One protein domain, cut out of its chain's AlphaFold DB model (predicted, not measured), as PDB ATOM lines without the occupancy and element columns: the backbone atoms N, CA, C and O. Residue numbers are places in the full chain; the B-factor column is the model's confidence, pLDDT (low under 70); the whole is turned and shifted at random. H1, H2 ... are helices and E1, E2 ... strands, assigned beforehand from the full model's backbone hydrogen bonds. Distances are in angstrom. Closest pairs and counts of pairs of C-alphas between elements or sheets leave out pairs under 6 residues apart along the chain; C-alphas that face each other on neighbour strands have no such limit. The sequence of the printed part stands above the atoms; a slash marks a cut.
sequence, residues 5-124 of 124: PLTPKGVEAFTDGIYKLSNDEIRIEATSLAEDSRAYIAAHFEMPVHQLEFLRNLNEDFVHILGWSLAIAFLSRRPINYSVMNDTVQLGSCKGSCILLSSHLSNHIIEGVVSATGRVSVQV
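What this domain is: This is residues 5 to 124 of the 124 residues of an uncharacterized protein of Sphingobacteriales bacterium (UniProt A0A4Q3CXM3). A small sheet of three strands has the long helix H5 running slantwise over one face, and H2 lies side by side with H5, farther from the sheet. H1 runs past the edge strand E1, the short helical hairpin H3 and H4 extends the helical side, and the other face of the sheet has no named helix over it; residues 90 to 95 and 108 to 113 stick out. The 120 printed residues include five named helices followed by three named strands, H1 H2 H3 H4 H5 E1 E2 E3, with the mixed sheet in the order E1 E3 E2. The class is mixed, helices and strands, and the whole is compact, with a radius of gyration of the C-alphas of 14.9 A and spans of 44 by 31 by 27 A.

How they stand to each other: H1, residues 8 to 19, and H2, residues 23 to 35, only just touch, with 3 pairs of C-alphas within 8 A, the closest those of Ile 18 and Ile 26 at 6.6 A; of H1, residues 18 to 19 alone take part, and of H2, residues 26 to 29. H3, residues 37 to 44, and H4, residues 49 to 56, form a helical hairpin; they only just touch, with 3 pairs of C-alphas within 8 A, the closest those of Arg 38 and Leu 55 at 6.6 A. H5, residues 60 to 75, touches H2 at a shallow tilt of 8 degrees, opposite ways, with the C-alphas of Ala 34 and Gly 67 closest at 4.1 A. With its residues 63 to 67 alone H5 touches H3 at a steep tilt of 57 degrees, the closest C-alphas being those of Ser 37 and Gly 67, 4.7 A apart. In H1, H2, H3, H4 and H5 every O i to N i+4 pair is within hydrogen-bond range. E1, residues 80 to 84, is parallel to E3, residues 118 to 123, with N 120 and O 81 at 3.0 A. E2, residues 98 to 103, and E3 form an antiparallel hairpin, with N 100 and O 121 at 2.7 A. H5 is on this sheet at a height of 10.0 A, over E3 and E2, and H1 only grazes it with residues 8 to 16.

Where its parts are: H1 begins at C-alpha 8 (-19.549, -25.305, 19.180) and is 16.4 A long; H2 is 18.3 A long. H5, 22.6 A long, ends at C-alpha 75 (-3.240, -13.300, 20.276). E2 measures 15.7 A, and E3, 16.4 A, ends at C-alpha 123 (-23.617, -25.386, 32.185).

The domain as a whole: The C-alphas of Val 49 and Ile 110 are the two farthest apart, 47.9 A. The printed part has no cut. The links E1 to E2 and E2 to E3 are long. Residues 83 to 124 have pLDDT under 70.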
ATOM      1  N   PRO A   5     -24.154 -18.228  15.776       88.62
ATOM      2  CA  PRO A   5     -24.911 -18.928  16.810       88.62
ATOM      3  C   PRO A   5     -23.972 -19.361  17.945       88.62
ATOM      4  O   PRO A   5     -22.919 -19.937  17.661       88.62
ATOM      5  N   LEU A   6     -24.342 -19.145  19.216       83.38
ATOM      6  CA  LEU A   6     -23.550 -19.621  20.364       83.38
ATOM      7  C   LEU A   6     -23.639 -21.155  20.501       83.38
ATOM      8  O   LEU A   6     -24.345 -21.716  21.333       83.38
ATOM      9  N   THR A   7     -22.929 -21.844  19.615       84.06
ATOM     10  CA  THR A   7     -22.827 -23.300  19.495       84.06
ATOM     11  C   THR A   7     -21.367 -23.660  19.226       84.06
ATOM     12  O   THR A   7     -20.623 -22.797  18.758       84.06
ATOM     13  N   PRO A   8     -20.937 -24.917  19.438       80.75
ATOM     14  CA  PRO A   8     -19.549 -25.305  19.180       80.75
ATOM     15  C   PRO A   8     -19.084 -24.937  17.762       80.75
ATOM     16  O   PRO A   8     -18.043 -24.311  17.598       80.75
ATOM     17  N   LYS A   9     -19.920 -25.211  16.751       86.00
ATOM     18  CA  LYS A   9     -19.640 -24.873  15.345       86.00
ATOM     19  C   LYS A   9     -19.631 -23.369  15.072       86.00
ATOM     20  O   LYS A   9     -18.857 -22.902  14.246       86.00
ATOM     21  N   GLY A  10     -20.516 -22.610  15.720       86.75
ATOM     22  CA  GLY A  10     -20.563 -21.158  15.543       86.75
ATOM     23  C   GLY A  10     -19.350 -20.462  16.156       86.75
ATOM     24  O   GLY A  10     -18.812 -19.541  15.551       86.75
ATOM     25  N   VAL A  11     -18.876 -20.949  17.308       86.69
ATOM     26  CA  VAL A  11     -17.633 -20.478  17.934       86.69
ATOM     27  C   VAL A  11     -16.425 -20.838  17.073       86.69
ATOM     28  O   VAL A  11     -15.618 -19.957  16.808       86.69
ATOM     29  N   GLU A  12     -16.347 -22.070  16.564       87.81
ATOM     30  CA  GLU A  12     -15.285 -22.502  15.642       87.81
ATOM     31  C   GLU A  12     -15.222 -21.606  14.391       87.81
ATOM     32  O   GLU A  12     -14.184 -21.010  14.102       87.81
ATOM     33  N   ALA A  13     -16.358 -21.405  13.712       90.19
ATOM     34  CA  ALA A  13     -16.440 -20.555  12.525       90.19
ATOM     35  C   ALA A  13     -16.079 -19.086  12.810       90.19
ATOM     36  O   ALA A  13     -15.437 -18.430  11.985       90.19
ATOM     37  N   PHE A  14     -16.477 -18.565  13.973       90.88
ATOM     38  CA  PHE A  14     -16.090 -17.228  14.410       90.88
ATOM     39  C   PHE A  14     -14.575 -17.132  14.623       90.88
ATOM     40  O   PHE A  14     -13.933 -16.229  14.080       90.88
ATOM     41  N   THR A  15     -13.983 -18.087  15.346       89.88
ATOM     42  CA  THR A  15     -12.538 -18.103  15.620       89.88
ATOM     43  C   THR A  15     -11.702 -18.280  14.360       89.88
ATOM     44  O   THR A  15     -10.686 -17.604  14.214       89.88
ATOM     45  N   ASP A  16     -12.163 -19.084  13.399       90.38
ATOM     46  CA  ASP A  16     -11.530 -19.213  12.083       90.38
ATOM     47  C   ASP A  16     -11.515 -17.885  11.319       90.38
ATOM     48  O   ASP A  16     -10.582 -17.604  10.563       90.38
ATOM     49  N   GLY A  17     -12.552 -17.062  11.494       90.38
ATOM     50  CA  GLY A  17     -12.605 -15.704  10.958       90.38
ATOM     51  C   GLY A  17     -11.570 -14.797  11.619       90.38
ATOM     52  O   GLY A  17     -10.765 -14.179  10.925       90.38
ATOM     53  N   ILE A  18     -11.545 -14.778  12.952       91.50
ATOM     54  CA  ILE A  18     -10.597 -13.975  13.738       91.50
ATOM     55  C   ILE A  18      -9.142 -14.369  13.436       91.50
ATOM     56  O   ILE A  18      -8.274 -13.506  13.345       91.50
ATOM     57  N   TYR A  19      -8.840 -15.650  13.212       92.06
ATOM     58  CA  TYR A  19      -7.458 -16.109  12.992       92.06
ATOM     59  C   TYR A  19      -6.930 -15.875  11.582       92.06
ATOM     60  O   TYR A  19      -5.722 -15.990  11.363       92.06
ATOM     61  N   LYS A  20      -7.800 -15.471  10.653       93.50
ATOM     62  CA  LYS A  20      -7.405 -14.963   9.331       93.50
ATOM     63  C   LYS A  20      -6.996 -13.492   9.357       93.50
ATOM     64  O   LYS A  20      -6.408 -13.030   8.382       93.50
ATOM     65  N   LEU A  21      -7.294 -12.771  10.439       93.06
ATOM     66  CA  LEU A  21      -6.909 -11.374  10.597       93.06
ATOM     67  C   LEU A  21      -5.387 -11.220  10.711       93.06
ATOM     68  O   LEU A  21      -4.660 -12.119  11.170       93.06
ATOM     69  N   SER A  22      -4.906 -10.042  10.316       95.44
ATOM     70  CA  SER A  22      -3.519  -9.643  10.537       95.44
ATOM     71  C   SER A  22      -3.198  -9.534  12.032       95.44
ATOM     72  O   SER A  22      -4.080  -9.502  12.890       95.44
ATOM     73  N   ASN A  23      -1.908  -9.469  12.366       91.19
ATOM     74  CA  ASN A  23      -1.472  -9.375  13.760       91.19
ATOM     75  C   ASN A  23      -1.922  -8.074  14.448       91.19
ATOM     76  O   ASN A  23      -2.048  -8.055  15.669       91.19
ATOM     77  N   ASP A  24      -2.153  -7.002  13.694       94.44
ATOM     78  CA  ASP A  24      -2.626  -5.736  14.259       94.44
ATOM     79  C   ASP A  24      -4.146  -5.754  14.444       94.44
ATOM     80  O   ASP A  24      -4.643  -5.369  15.499       94.44
ATOM     81  N   GLU A  25      -4.887  -6.308  13.484       94.62
ATOM     82  CA  GLU A  25      -6.340  -6.490  13.596       94.62
ATOM     83  C   GLU A  25      -6.710  -7.458  14.730       94.62
ATOM     84  O   GLU A  25      -7.582  -7.157  15.539       94.62
ATOM     85  N   ILE A  26      -6.003  -8.587  14.867       93.44
ATOM     86  CA  ILE A  26      -6.270  -9.541  15.954       93.44
ATOM     87  C   ILE A  26      -5.951  -8.952  17.333       93.44
ATOM     88  O   ILE A  26      -6.573  -9.337  18.320       93.44
ATOM     89  N   ARG A  27      -5.004  -8.005  17.419       93.56
ATOM     90  CA  ARG A  27      -4.735  -7.262  18.657       93.56
ATOM     91  C   ARG A  27      -5.898  -6.351  19.015       93.56
ATOM     92  O   ARG A  27      -6.269  -6.323  20.179       93.56
ATOM     93  N   ILE A  28      -6.492  -5.668  18.038       95.12
ATOM     94  CA  ILE A  28      -7.676  -4.824  18.259       95.12
ATOM     95  C   ILE A  28      -8.849  -5.669  18.774       95.12
ATOM     96  O   ILE A  28      -9.478  -5.309  19.769       95.12
ATOM     97  N   GLU A  29      -9.102  -6.820  18.147       94.00
ATOM     98  CA  GLU A  29     -10.152  -7.753  18.583       94.00
ATOM     99  C   GLU A  29      -9.875  -8.305  19.990       94.00
ATOM    100  O   GLU A  29     -10.762  -8.323  20.842       94.00
ATOM    101  N   ALA A  30      -8.628  -8.695  20.274       92.38
ATOM    102  CA  ALA A  30      -8.228  -9.189  21.588       92.38
ATOM    103  C   ALA A  30      -8.348  -8.114  22.682       92.38
ATOM    104  O   ALA A  30      -8.823  -8.418  23.774       92.38
ATOM    105  N   THR A  31      -7.960  -6.867  22.403       93.56
ATOM    106  CA  THR A  31      -8.122  -5.743  23.338       93.56
ATOM    107  C   THR A  31      -9.596  -5.473  23.610       93.56
ATOM    108  O   THR A  31      -9.989  -5.405  24.769       93.56
ATOM    109  N   SER A  32     -10.426  -5.422  22.564       94.25
ATOM    110  CA  SER A  32     -11.873  -5.203  22.705       94.25
ATOM    111  C   SER A  32     -12.533  -6.291  23.564       94.25
ATOM    112  O   SER A  32     -13.382  -6.005  24.404       94.25
ATOM    113  N   LEU A  33     -12.108  -7.547  23.392       92.56
ATOM    114  CA  LEU A  33     -12.579  -8.680  24.189       92.56
ATOM    115  C   LEU A  33     -12.082  -8.647  25.644       92.56
ATOM    116  O   LEU A  33     -12.795  -9.104  26.539       92.56
ATOM    117  N   ALA A  34     -10.875  -8.135  25.890       91.38
ATOM    118  CA  ALA A  34     -10.322  -7.988  27.235       91.38
ATOM    119  C   ALA A  34     -10.975  -6.841  28.023       91.38
ATOM    120  O   ALA A  34     -11.124  -6.959  29.237       91.38
ATOM    121  N   GLU A  35     -11.359  -5.755  27.345       92.94
ATOM    122  CA  GLU A  35     -11.984  -4.575  27.957       92.94
ATOM    123  C   GLU A  35     -13.430  -4.832  28.396       92.94
ATOM    124  O   GLU A  35     -13.792  -4.490  29.519       92.94
ATOM    125  N   ASP A  36     -14.250  -5.461  27.546       90.50
ATOM    126  CA  ASP A  36     -15.623  -5.842  27.902       90.50
ATOM    127  C   ASP A  36     -16.030  -7.145  27.211       90.50
ATOM    128  O   ASP A  36     -16.640  -7.179  26.136       90.50
ATOM    129  N   SER A  37     -15.711  -8.258  27.869       88.44
ATOM    130  CA  SER A  37     -15.992  -9.583  27.327       88.44
ATOM    131  C   SER A  37     -17.488  -9.871  27.195       88.44
ATOM    132  O   SER A  37     -17.887 -10.590  26.274       88.44
ATOM    133  N   ARG A  38     -18.347  -9.280  28.040       89.06
ATOM    134  CA  ARG A  38     -19.802  -9.472  27.932       89.06
ATOM    135  C   ARG A  38     -20.344  -8.781  26.694       89.06
ATOM    136  O   ARG A  38     -21.075  -9.406  25.922       89.06
ATOM    137  N   ALA A  39     -19.993  -7.509  26.509       90.94
ATOM    138  CA  ALA A  39     -20.421  -6.743  25.349       90.94
ATOM    139  C   ALA A  39     -19.871  -7.358  24.062       90.94
ATOM    140  O   ALA A  39     -20.624  -7.516  23.100       90.94
ATOM    141  N   TYR A  40     -18.608  -7.793  24.069       91.88
ATOM    142  CA  TYR A  40     -17.991  -8.451  22.924       91.88
ATOM    143  C   TYR A  40     -18.732  -9.744  22.549       91.88
ATOM    144  O   TYR A  40     -19.184  -9.907  21.414       91.88
ATOM    145  N   ILE A  41     -18.965 -10.647  23.508       89.38
ATOM    146  CA  ILE A  41     -19.700 -11.895  23.247       89.38
ATOM    147  C   ILE A  41     -21.126 -11.589  22.753       89.38
ATOM    148  O   ILE A  41     -21.579 -12.184  21.776       89.38
ATOM    149  N   ALA A  42     -21.825 -10.623  23.357       89.94
ATOM    150  CA  ALA A  42     -23.171 -10.224  22.939       89.94
ATOM    151  C   ALA A  42     -23.232  -9.569  21.551       89.94
ATOM    152  O   ALA A  42     -24.254  -9.679  20.859       89.94
ATOM    153  N   ALA A  43     -22.165  -8.893  21.128       92.25
ATOM    154  CA  ALA A  43     -22.060  -8.280  19.812       92.25
ATOM    155  C   ALA A  43     -21.795  -9.314  18.710       92.25
ATOM    156  O   ALA A  43     -22.331  -9.163  17.611       92.25
ATOM    157  N   HIS A  44     -21.031 -10.368  19.009       91.31
ATOM    158  CA  HIS A  44     -20.583 -11.353  18.022       91.31
ATOM    159  C   HIS A  44     -21.408 -12.644  17.990       91.31
ATOM    160  O   HIS A  44     -21.416 -13.314  16.955       91.31
ATOM    161  N   PHE A  45     -22.145 -12.972  19.056       90.25
ATOM    162  CA  PHE A  45     -22.936 -14.199  19.135       90.25
ATOM    163  C   PHE A  45     -24.442 -13.960  19.286       90.25
ATOM    164  O   PHE A  45     -24.899 -13.070  20.006       90.25
ATOM    165  N   GLU A  46     -25.230 -14.789  18.605       90.06
ATOM    166  CA  GLU A  46     -26.667 -14.913  18.816       90.06
ATOM    167  C   GLU A  46     -26.916 -15.770  20.050       90.06
ATOM    168  O   GLU A  46     -26.487 -16.925  20.126       90.06
ATOM    169  N   MET A  47     -27.623 -15.187  21.012       83.25
ATOM    170  CA  MET A  47     -27.951 -15.818  22.280       83.25
ATOM    171  C   MET A  47     -29.432 -15.598  22.597       83.25
ATOM    172  O   MET A  47     -29.934 -14.482  22.432       83.25
ATOM    173  N   PRO A  48     -30.144 -16.624  23.086       78.38
ATOM    174  CA  PRO A  48     -31.461 -16.446  23.668       78.38
ATOM    175  C   PRO A  48     -31.383 -15.597  24.946       78.38
ATOM    176  O   PRO A  48     -30.360 -15.552  25.632       78.38
ATOM    177  N   VAL A  49     -32.501 -14.959  25.300       81.75
ATOM    178  CA  VAL A  49     -32.585 -14.005  26.422       81.75
ATOM    179  C   VAL A  49     -32.047 -14.591  27.733       81.75
ATOM    180  O   VAL A  49     -31.305 -13.920  28.438       81.75
ATOM    181  N   HIS A  50     -32.337 -15.858  28.032       74.00
ATOM    182  CA  HIS A  50     -31.859 -16.500  29.260       74.00
ATOM    183  C   HIS A  50     -30.323 -16.617  29.332       74.00
ATOM    184  O   HIS A  50     -29.761 -16.499  30.416       74.00
ATOM    185  N   GLN A  51     -29.630 -16.792  28.200       72.75
ATOM    186  CA  GLN A  51     -28.161 -16.817  28.162       72.75
ATOM    187  C   GLN A  51     -27.562 -15.414  28.310       72.75
ATOM    188  O   GLN A  51     -26.531 -15.259  28.960       72.75
ATOM    189  N   LEU A  52     -28.222 -14.389  27.761       76.69
ATOM    190  CA  LEU A  52     -27.824 -12.992  27.970       76.69
ATOM    191  C   LEU A  52     -27.958 -12.588  29.439       76.69
ATOM    192  O   LEU A  52     -27.047 -11.976  29.991       76.69
ATOM    193  N   GLU A  53     -29.065 -12.957  30.080       77.56
ATOM    194  CA  GLU A  53     -29.265 -12.725  31.513       77.56
ATOM    195  C   GLU A  53     -28.242 -13.493  32.352       77.56
ATOM    196  O   GLU A  53     -27.680 -12.943  33.296       77.56
ATOM    197  N   PHE A  54     -27.918 -14.733  31.984       75.94
ATOM    198  CA  PHE A  54     -26.847 -15.476  32.643       75.94
ATOM    199  C   PHE A  54     -25.490 -14.764  32.526       75.94
ATOM    200  O   PHE A  54     -24.828 -14.552  33.538       75.94
ATOM    201  N   LEU A  55     -25.108 -14.319  31.322       78.38
ATOM    202  CA  LEU A  55     -23.860 -13.588  31.073       78.38
ATOM    203  C   LEU A  55     -23.787 -12.276  31.878       78.38
ATOM    204  O   LEU A  55     -22.733 -11.936  32.416       78.38
ATOM    205  N   ARG A  56     -24.914 -11.558  31.993       81.62
ATOM    206  CA  ARG A  56     -25.047 -10.330  32.799       81.62
ATOM    207  C   ARG A  56     -24.884 -10.579  34.294       81.62
ATOM    208  O   ARG A  56     -24.308  -9.744  34.978       81.62
ATOM    209  N   ASN A  57     -25.359 -11.722  34.782       79.88
ATOM    210  CA  ASN A  57     -25.308 -12.086  36.198       79.88
ATOM    211  C   ASN A  57     -23.973 -12.712  36.631       79.88
ATOM    212  O   ASN A  57     -23.800 -13.022  37.811       79.88
ATOM    213  N   LEU A  58     -23.022 -12.908  35.711       77.50
ATOM    214  CA  LEU A  58     -21.678 -13.350  36.075       77.50
ATOM    215  C   LEU A  58     -20.994 -12.312  36.962       77.50
ATOM    216  O   LEU A  58     -21.127 -11.110  36.748       77.50
ATOM    217  N   ASN A  59     -20.204 -12.785  37.920       83.88
ATOM    218  CA  ASN A  59     -19.353 -11.934  38.742       83.88
ATOM    219  C   ASN A  59     -18.372 -11.111  37.872       83.88
ATOM    220  O   ASN A  59     -17.817 -11.627  36.901       83.88
ATOM    221  N   GLU A  60     -18.159  -9.838  38.225       85.25
ATOM    222  CA  GLU A  60     -17.291  -8.915  37.474       85.25
ATOM    223  C   GLU A  60     -15.841  -9.403  37.372       85.25
ATOM    224  O   GLU A  60     -15.271  -9.390  36.283       85.25
ATOM    225  N   ASP A  61     -15.249  -9.892  38.465       84.00
ATOM    226  CA  ASP A  61     -13.869 -10.393  38.455       84.00
ATOM    227  C   ASP A  61     -13.737 -11.589  37.505       84.00
ATOM    228  O   ASP A  61     -12.780 -11.692  36.734       84.00
ATOM    229  N   PHE A  62     -14.739 -12.472  37.494       78.19
ATOM    230  CA  PHE A  62     -14.785 -13.599  36.564       78.19
ATOM    231  C   PHE A  62     -14.855 -13.142  35.102       78.19
ATOM    232  O   PHE A  62     -14.169 -13.696  34.246       78.19
ATOM    233  N   VAL A  63     -15.655 -12.119  34.809       82.25
ATOM    234  CA  VAL A  63     -15.814 -11.544  33.463       82.25
ATOM    235  C   VAL A  63     -14.513 -10.921  32.963       82.25
ATOM    236  O   VAL A  63     -14.157 -11.106  31.794       82.25
ATOM    237  N   HIS A  64     -13.770 -10.256  33.850       84.38
ATOM    238  CA  HIS A  64     -12.438  -9.734  33.545       84.38
ATOM    239  C   HIS A  64     -11.455 -10.872  33.246       84.38
ATOM    240  O   HIS A  64     -10.787 -10.857  32.210       84.38
ATOM    241  N   ILE A  65     -11.396 -11.899  34.102       83.44
ATOM    242  CA  ILE A  65     -10.530 -13.072  33.889       83.44
ATOM    243  C   ILE A  65     -10.875 -13.768  32.565       83.44
ATOM    244  O   ILE A  65      -9.974 -14.160  31.818       83.44
ATOM    245  N   LEU A  66     -12.165 -13.899  32.251       82.44
ATOM    246  CA  LEU A  66     -12.651 -14.490  31.009       82.44
ATOM    247  C   LEU A  66     -12.186 -13.692  29.787       82.44
ATOM    248  O   LEU A  66     -11.636 -14.285  28.858       82.44
ATOM    249  N   GLY A  67     -12.362 -12.368  29.805       87.50
ATOM    250  CA  GLY A  67     -11.939 -11.481  28.719       87.50
ATOM    251  C   GLY A  67     -10.451 -11.605  28.424       87.50
ATOM    252  O   GLY A  67     -10.065 -11.913  27.297       87.50
ATOM    253  N   TRP A  68      -9.615 -11.488  29.457       87.75
ATOM    254  CA  TRP A  68      -8.166 -11.644  29.318       87.75
ATOM    255  C   TRP A  68      -7.759 -13.035  28.830       87.75
ATOM    256  O   TRP A  68      -6.884 -13.163  27.975       87.75
ATOM    257  N   SER A  69      -8.409 -14.087  29.325       85.06
ATOM    258  CA  SER A  69      -8.091 -15.462  28.924       85.06
ATOM    259  C   SER A  69      -8.404 -15.722  27.451       85.06
ATOM    260  O   SER A  69      -7.612 -16.354  26.747       85.06
ATOM    261  N   LEU A  70      -9.536 -15.210  26.961       86.56
ATOM    262  CA  LEU A  70      -9.904 -15.326  25.551       86.56
ATOM    263  C   LEU A  70      -9.046 -14.418  24.660       86.56
ATOM    264  O   LEU A  70      -8.631 -14.845  23.584       86.56
ATOM    265  N   ALA A  71      -8.702 -13.214  25.124       90.00
ATOM    266  CA  ALA A  71      -7.785 -12.317  24.428       90.00
ATOM    267  C   ALA A  71      -6.406 -12.963  24.225       90.00
ATOM    268  O   ALA A  71      -5.857 -12.935  23.123       90.00
ATOM    269  N   ILE A  72      -5.868 -13.636  25.249       86.81
ATOM    270  CA  ILE A  72      -4.620 -14.402  25.123       86.81
ATOM    271  C   ILE A  72      -4.767 -15.506  24.070       86.81
ATOM    272  O   ILE A  72      -3.871 -15.682  23.240       86.81
ATOM    273  N   ALA A  73      -5.890 -16.232  24.065       85.62
ATOM    274  CA  ALA A  73      -6.154 -17.256  23.055       85.62
ATOM    275  C   ALA A  73      -6.224 -16.666  21.637       85.62
ATOM    276  O   ALA A  73      -5.692 -17.273  20.708       85.62
ATOM    277  N   PHE A  74      -6.787 -15.465  21.467       89.38
ATOM    278  CA  PHE A  74      -6.783 -14.756  20.186       89.38
ATOM    279  C   PHE A  74      -5.368 -14.413  19.736       89.38
ATOM    280  O   PHE A  74      -4.944 -14.835  18.663       89.38
ATOM    281  N   LEU A  75      -4.605 -13.730  20.587       88.75
ATOM    282  CA  LEU A  75      -3.240 -13.300  20.276       88.75
ATOM    283  C   LEU A  75      -2.306 -14.468  19.939       88.75
ATOM    284  O   LEU A  75      -1.379 -14.313  19.147       88.75
ATOM    285  N   SER A  76      -2.553 -15.639  20.525       84.50
ATOM    286  CA  SER A  76      -1.770 -16.852  20.283       84.50
ATOM    287  C   SER A  76      -2.392 -17.809  19.256       84.50
ATOM    288  O   SER A  76      -1.843 -18.892  19.043       84.50
ATOM    289  N   ARG A  77      -3.504 -17.417  18.609       85.81
ATOM    290  CA  ARG A  77      -4.277 -18.213  17.633       85.81
ATOM    291  C   ARG A  77      -4.542 -19.643  18.114       85.81
ATOM    292  O   ARG A  77      -4.263 -20.623  17.421       85.81
ATOM    293  N   ARG A  78      -5.011 -19.768  19.353       80.81
ATOM    294  CA  ARG A  78      -5.213 -21.059  20.022       80.81
ATOM    295  C   ARG A  78      -6.642 -21.534  19.868       80.81
ATOM    296  O   ARG A  78      -7.546 -20.724  19.976       80.81
ATOM    297  N   PRO A  79      -6.879 -22.842  19.712       76.38
ATOM    298  CA  PRO A  79      -8.239 -23.347  19.626       76.38
ATOM    299  C   PRO A  79      -9.040 -22.954  20.875       76.38
ATOM    300  O   PRO A  79      -8.632 -23.238  22.009       76.38
ATOM    301  N   ILE A  80     -10.186 -22.311  20.645       79.56
ATOM    302  CA  ILE A  80     -11.189 -22.019  21.669       79.56
ATOM    303  C   ILE A  80     -12.328 -23.001  21.461       79.56
ATOM    304  O   ILE A  80     -13.048 -22.948  20.467       79.56
ATOM    305  N   ASN A  81     -12.489 -23.902  22.422       75.56
ATOM    306  CA  ASN A  81     -13.568 -24.873  22.394       75.56
ATOM    307  C   ASN A  81     -14.717 -24.388  23.269       75.56
ATOM    308  O   ASN A  81     -14.521 -24.115  24.459       75.56
ATOM    309  N   TYR A  82     -15.910 -24.343  22.684       74.56
ATOM    310  CA  TYR A  82     -17.159 -24.142  23.402       74.56
ATOM    311  C   TYR A  82     -17.876 -25.478  23.557       74.56
ATOM    312  O   TYR A  82     -18.143 -26.167  22.572       74.56
ATOM    313  N   SER A  83     -18.206 -25.844  24.793       67.00
ATOM    314  CA  SER A  83     -19.049 -27.004  25.079       67.00
ATOM    315  C   SER A  83     -20.147 -26.636  26.060       67.00
ATOM    316  O   SER A  83     -19.871 -26.020  27.090       67.00
ATOM    317  N   VAL A  84     -21.373 -27.067  25.771       61.53
ATOM    318  CA  VAL A  84     -22.460 -27.049  26.750       61.53
ATOM    319  C   VAL A  84     -22.337 -28.323  27.582       61.53
ATOM    320  O   VAL A  84     -22.360 -29.423  27.028       61.53
ATOM    321  N   MET A  85     -22.130 -28.197  28.892       54.38
ATOM    322  CA  MET A  85     -22.194 -29.354  29.788       54.38
ATOM    323  C   MET A  85     -23.666 -29.704  29.999       54.38
ATOM    324  O   MET A  85     -24.361 -29.029  30.749       54.38
ATOM    325  N   ASN A  86     -24.132 -30.753  29.316       44.81
ATOM    326  CA  ASN A  86     -25.505 -31.253  29.439       44.81
ATOM    327  C   ASN A  86     -25.718 -32.178  30.646       44.81
ATOM    328  O   ASN A  86     -26.858 -32.511  30.947       44.81
ATOM    329  N   ASP A  87     -24.655 -32.560  31.353       38.28
ATOM    330  CA  ASP A  87     -24.747 -33.442  32.508       38.28
ATOM    331  C   ASP A  87     -24.218 -32.741  33.750       38.28
ATOM    332  O   ASP A  87     -23.136 -32.152  33.749       38.28
ATOM    333  N   THR A  88     -25.004 -32.829  34.822       39.59
ATOM    334  CA  THR A  88     -24.651 -32.442  36.185       39.59
ATOM    335  C   THR A  88     -23.334 -33.096  36.597       39.59
ATOM    336  O   THR A  88     -23.323 -34.179  37.185       39.59
ATOM    337  N   VAL A  89     -22.208 -32.441  36.328       39.44
ATOM    338  CA  VAL A  89     -20.978 -32.741  37.048       39.44
ATOM    339  C   VAL A  89     -21.260 -32.294  38.472       39.44
ATOM    340  O   VAL A  89     -21.412 -31.103  38.735       39.44
ATOM    341  N   GLN A  90     -21.390 -33.252  39.392       41.84
ATOM    342  CA  GLN A  90     -21.338 -32.974  40.822       41.84
ATOM    343  C   GLN A  90     -19.926 -32.474  41.173       41.84
ATOM    344  O   GLN A  90     -19.145 -33.158  41.826       41.84
ATOM    345  N   LEU A  91     -19.581 -31.262  40.732       43.53
ATOM    346  CA  LEU A  91     -18.660 -30.415  41.468       43.53
ATOM    347  C   LEU A  91     -19.384 -30.142  42.778       43.53
ATOM    348  O   LEU A  91     -20.422 -29.475  42.780       43.53
ATOM    349  N   GLY A  92     -18.910 -30.781  43.851       44.47
ATOM    350  CA  GLY A  92     -19.518 -30.702  45.171       44.47
ATOM    351  C   GLY A  92     -20.059 -29.296  45.440       44.47
ATOM    352  O   GLY A  92     -19.313 -28.326  45.396       44.47
ATOM    353  N   SER A  93     -21.370 -29.216  45.685       42.06
ATOM    354  CA  SER A  93     -22.126 -28.028  46.113       42.06
ATOM    355  C   SER A  93     -22.649 -27.014  45.073       42.06
ATOM    356  O   SER A  93     -23.475 -26.191  45.474       42.06
ATOM    357  N   CYS A  94     -22.313 -27.036  43.780       40.06
ATOM    358  CA  CYS A  94     -22.865 -26.027  42.850       40.06
ATOM    359  C   CYS A  94     -24.097 -26.539  42.079       40.06
ATOM    360  O   CYS A  94     -23.987 -27.062  40.975       40.06
ATOM    361  N   LYS A  95     -25.301 -26.373  42.650       40.03
ATOM    362  CA  LYS A  95     -26.570 -26.477  41.899       40.03
ATOM    363  C   LYS A  95     -26.835 -25.149  41.177       40.03
ATOM    364  O   LYS A  95     -27.448 -24.258  41.756       40.03
ATOM    365  N   GLY A  96     -26.366 -25.009  39.938       47.50
ATOM    366  CA  GLY A  96     -26.652 -23.842  39.099       47.50
ATOM    367  C   GLY A  96     -25.907 -23.862  37.767       47.50
ATOM    368  O   GLY A  96     -24.993 -24.666  37.576       47.50
ATOM    369  N   SER A  97     -26.300 -22.966  36.863       44.50
ATOM    370  CA  SER A  97     -25.578 -22.689  35.625       44.50
ATOM    371  C   SER A  97     -24.142 -22.238  35.955       44.50
ATOM    372  O   SER A  97     -23.949 -21.342  36.776       44.50
ATOM    373  N   CYS A  98     -23.122 -22.863  35.370       46.72
ATOM    374  CA  CYS A  98     -21.712 -22.671  35.721       46.72
ATOM    375  C   CYS A  98     -20.862 -22.484  34.461       46.72
ATOM    376  O   CYS A  98     -20.984 -23.260  33.520       46.72
ATOM    377  N   ILE A  99     -19.976 -21.484  34.435       51.19
ATOM    378  CA  ILE A  99     -18.947 -21.373  33.393       51.19
ATOM    379  C   ILE A  99     -17.629 -21.895  33.958       51.19
ATOM    380  O   ILE A  99     -17.014 -21.266  34.816       51.19
ATOM    381  N   LEU A 100     -17.169 -23.030  33.442       51.91
ATOM    382  CA  LEU A 100     -15.826 -23.536  33.666       51.91
ATOM    383  C   LEU A 100     -14.895 -22.966  32.595       51.91
ATOM    384  O   LEU A 100     -14.940 -23.367  31.430       51.91
ATOM    385  N   LEU A 101     -14.023 -22.055  33.004       51.19
ATOM    386  CA  LEU A 101     -12.904 -21.594  32.196       51.19
ATOM    387  C   LEU A 101     -11.661 -22.393  32.594       51.19
ATOM    388  O   LEU A 101     -11.107 -22.192  33.671       51.19
ATOM    389  N   SER A 102     -11.211 -23.300  31.731       51.12
ATOM    390  CA  SER A 102      -9.899 -23.929  31.872       51.12
ATOM    391  C   SER A 102      -8.991 -23.423  30.759       51.12
ATOM    392  O   SER A 102      -9.124 -23.820  29.599       51.12
ATOM    393  N   SER A 103      -8.076 -22.527  31.115       42.09
ATOM    394  CA  SER A 103      -6.983 -22.083  30.256       42.09
ATOM    395  C   SER A 103      -5.684 -22.697  30.768       42.09
ATOM    396  O   SER A 103      -5.214 -22.344  31.849       42.09
ATOM    397  N   HIS A 104      -5.100 -23.626  30.011       43.69
ATOM    398  CA  HIS A 104      -3.756 -24.116  30.306       43.69
ATOM    399  C   HIS A 104      -2.740 -23.281  29.522       43.69
ATOM    400  O   HIS A 104      -2.644 -23.393  28.298       43.69
ATOM    401  N   LEU A 105      -2.019 -22.413  30.234       36.62
ATOM    402  CA  LEU A 105      -0.914 -21.616  29.707       36.62
ATOM    403  C   LEU A 105       0.390 -22.210  30.238       36.62
ATOM    404  O   LEU A 105       0.719 -22.033  31.408       36.62
ATOM    405  N   SER A 106       1.126 -22.922  29.388       35.81
ATOM    406  CA  SER A 106       2.505 -23.319  29.671       35.81
ATOM    407  C   SER A 106       3.453 -22.523  28.777       35.81
ATOM    408  O   SER A 106       3.170 -22.267  27.605       35.81
ATOM    409  N   ASN A 107       4.563 -22.071  29.358       30.72
ATOM    410  CA  ASN A 107       5.576 -21.264  28.689       30.72
ATOM    411  C   ASN A 107       6.919 -21.987  28.846       30.72
ATOM    412  O   ASN A 107       7.332 -22.261  29.970       30.72
ATOM    413  N   HIS A 108       7.572 -22.332  27.736       40.34
ATOM    414  CA  HIS A 108       8.872 -23.004  27.732       40.34
ATOM    415  C   HIS A 108       9.821 -22.262  26.797       40.34
ATOM    416  O   HIS A 108       9.521 -22.053  25.623       40.34
ATOM    417  N   ILE A 109      10.982 -21.880  27.328       36.69
ATOM    418  CA  ILE A 109      12.083 -21.332  26.546       36.69
ATOM    419  C   ILE A 109      13.052 -22.497  26.277       36.69
ATOM    420  O   ILE A 109      13.530 -23.126  27.218       36.69
ATOM    421  N   ILE A 110      13.305 -22.724  24.978       42.12
ATOM    422  CA  ILE A 110      14.266 -23.625  24.298       42.12
ATOM    423  C   ILE A 110      13.897 -25.137  24.273       42.12
ATOM    424  O   ILE A 110      14.025 -25.833  25.267       42.12
ATOM    425  N   GLU A 111      13.481 -25.633  23.092       40.47
ATOM    426  CA  GLU A 111      13.246 -27.050  22.686       40.47
ATOM    427  C   GLU A 111      11.910 -27.769  23.013       40.47
ATOM    428  O   GLU A 111      11.901 -28.934  23.403       40.47
ATOM    429  N   GLY A 112      10.740 -27.170  22.749       34.56
ATOM    430  CA  GLY A 112       9.472 -27.917  22.846       34.56
ATOM    431  C   GLY A 112       8.337 -27.370  21.985       34.56
ATOM    432  O   GLY A 112       8.170 -26.160  21.865       34.56
ATOM    433  N   VAL A 113       7.551 -28.269  21.376       37.09
ATOM    434  CA  VAL A 113       6.356 -27.937  20.579       37.09
ATOM    435  C   VAL A 113       5.293 -27.282  21.465       37.09
ATOM    436  O   VAL A 113       4.955 -27.770  22.540       37.09
ATOM    437  N   VAL A 114       4.754 -26.165  20.981       43.03
ATOM    438  CA  VAL A 114       3.917 -25.232  21.736       43.03
ATOM    439  C   VAL A 114       2.434 -25.528  21.479       43.03
ATOM    440  O   VAL A 114       1.915 -25.250  20.401       43.03
ATOM    441  N   SER A 115       1.705 -26.014  22.488       34.34
ATOM    442  CA  SER A 115       0.250 -26.258  22.446       34.34
ATOM    443  C   SER A 115      -0.443 -25.524  23.595       34.34
ATOM    444  O   SER A 115      -0.014 -25.636  24.737       34.34
ATOM    445  N   ALA A 116      -1.488 -24.752  23.308       34.97
ATOM    446  CA  ALA A 116      -2.379 -24.203  24.319       34.97
ATOM    447  C   ALA A 116      -3.792 -24.481  23.853       34.97
ATOM    448  O   ALA A 116      -4.129 -24.303  22.683       34.97
ATOM    449  N   THR A 117      -4.590 -24.966  24.786       40.78
ATOM    450  CA  THR A 117      -5.954 -25.385  24.520       40.78
ATOM    451  C   THR A 117      -6.813 -24.648  25.529       40.78
ATOM    452  O   THR A 117      -6.689 -24.878  26.733       40.78
ATOM    453  N   GLY A 118      -7.616 -23.702  25.050       38.28
ATOM    454  CA  GLY A 118      -8.646 -23.069  25.859       38.28
ATOM    455  C   GLY A 118      -9.895 -23.937  25.805       38.28
ATOM    456  O   GLY A 118     -10.361 -24.298  24.719       38.28
ATOM    457  N   ARG A 119     -10.444 -24.295  26.964       45.09
ATOM    458  CA  ARG A 119     -11.762 -24.929  27.037       45.09
ATOM    459  C   ARG A 119     -12.662 -24.087  27.926       45.09
ATOM    460  O   ARG A 119     -12.378 -23.913  29.109       45.09
ATOM    461  N   VAL A 120     -13.739 -23.581  27.332       41.53
ATOM    462  CA  VAL A 120     -14.837 -22.927  28.043       41.53
ATOM    463  C   VAL A 120     -16.009 -23.897  28.039       41.53
ATOM    464  O   VAL A 120     -16.518 -24.268  26.980       41.53
ATOM    465  N   SER A 121     -16.420 -24.349  29.221       42.00
ATOM    466  CA  SER A 121     -17.614 -25.184  29.377       42.00
ATOM    467  C   SER A 121     -18.693 -24.378  30.080       42.00
ATOM    468  O   SER A 121     -18.447 -23.873  31.167       42.00
ATOM    469  N   VAL A 122     -19.866 -24.242  29.469       39.25
ATOM    470  CA  VAL A 122     -21.014 -23.558  30.076       39.25
ATOM    471  C   VAL A 122     -22.058 -24.608  30.432       39.25
ATOM    472  O   VAL A 122     -22.469 -25.392  29.584       39.25
ATOM    473  N   GLN A 123     -22.475 -24.637  31.686       43.25
ATOM    474  CA  GLN A 123     -23.617 -25.386  32.185       43.25
ATOM    475  C   GLN A 123     -24.748 -24.372  32.361       43.25
ATOM    476  O   GLN A 123     -24.509 -23.322  32.953       43.25
ATOM    477  N   VAL A 124     -25.933 -24.642  31.811       39.22
ATOM    478  CA  VAL A 124     -27.136 -23.807  31.977       39.22
ATOM    479  C   VAL A 124     -28.155 -24.591  32.776       39.22
ATOM    480  O   VAL A 124     -28.411 -25.754  32.401       39.22
TER     481      VAL A 124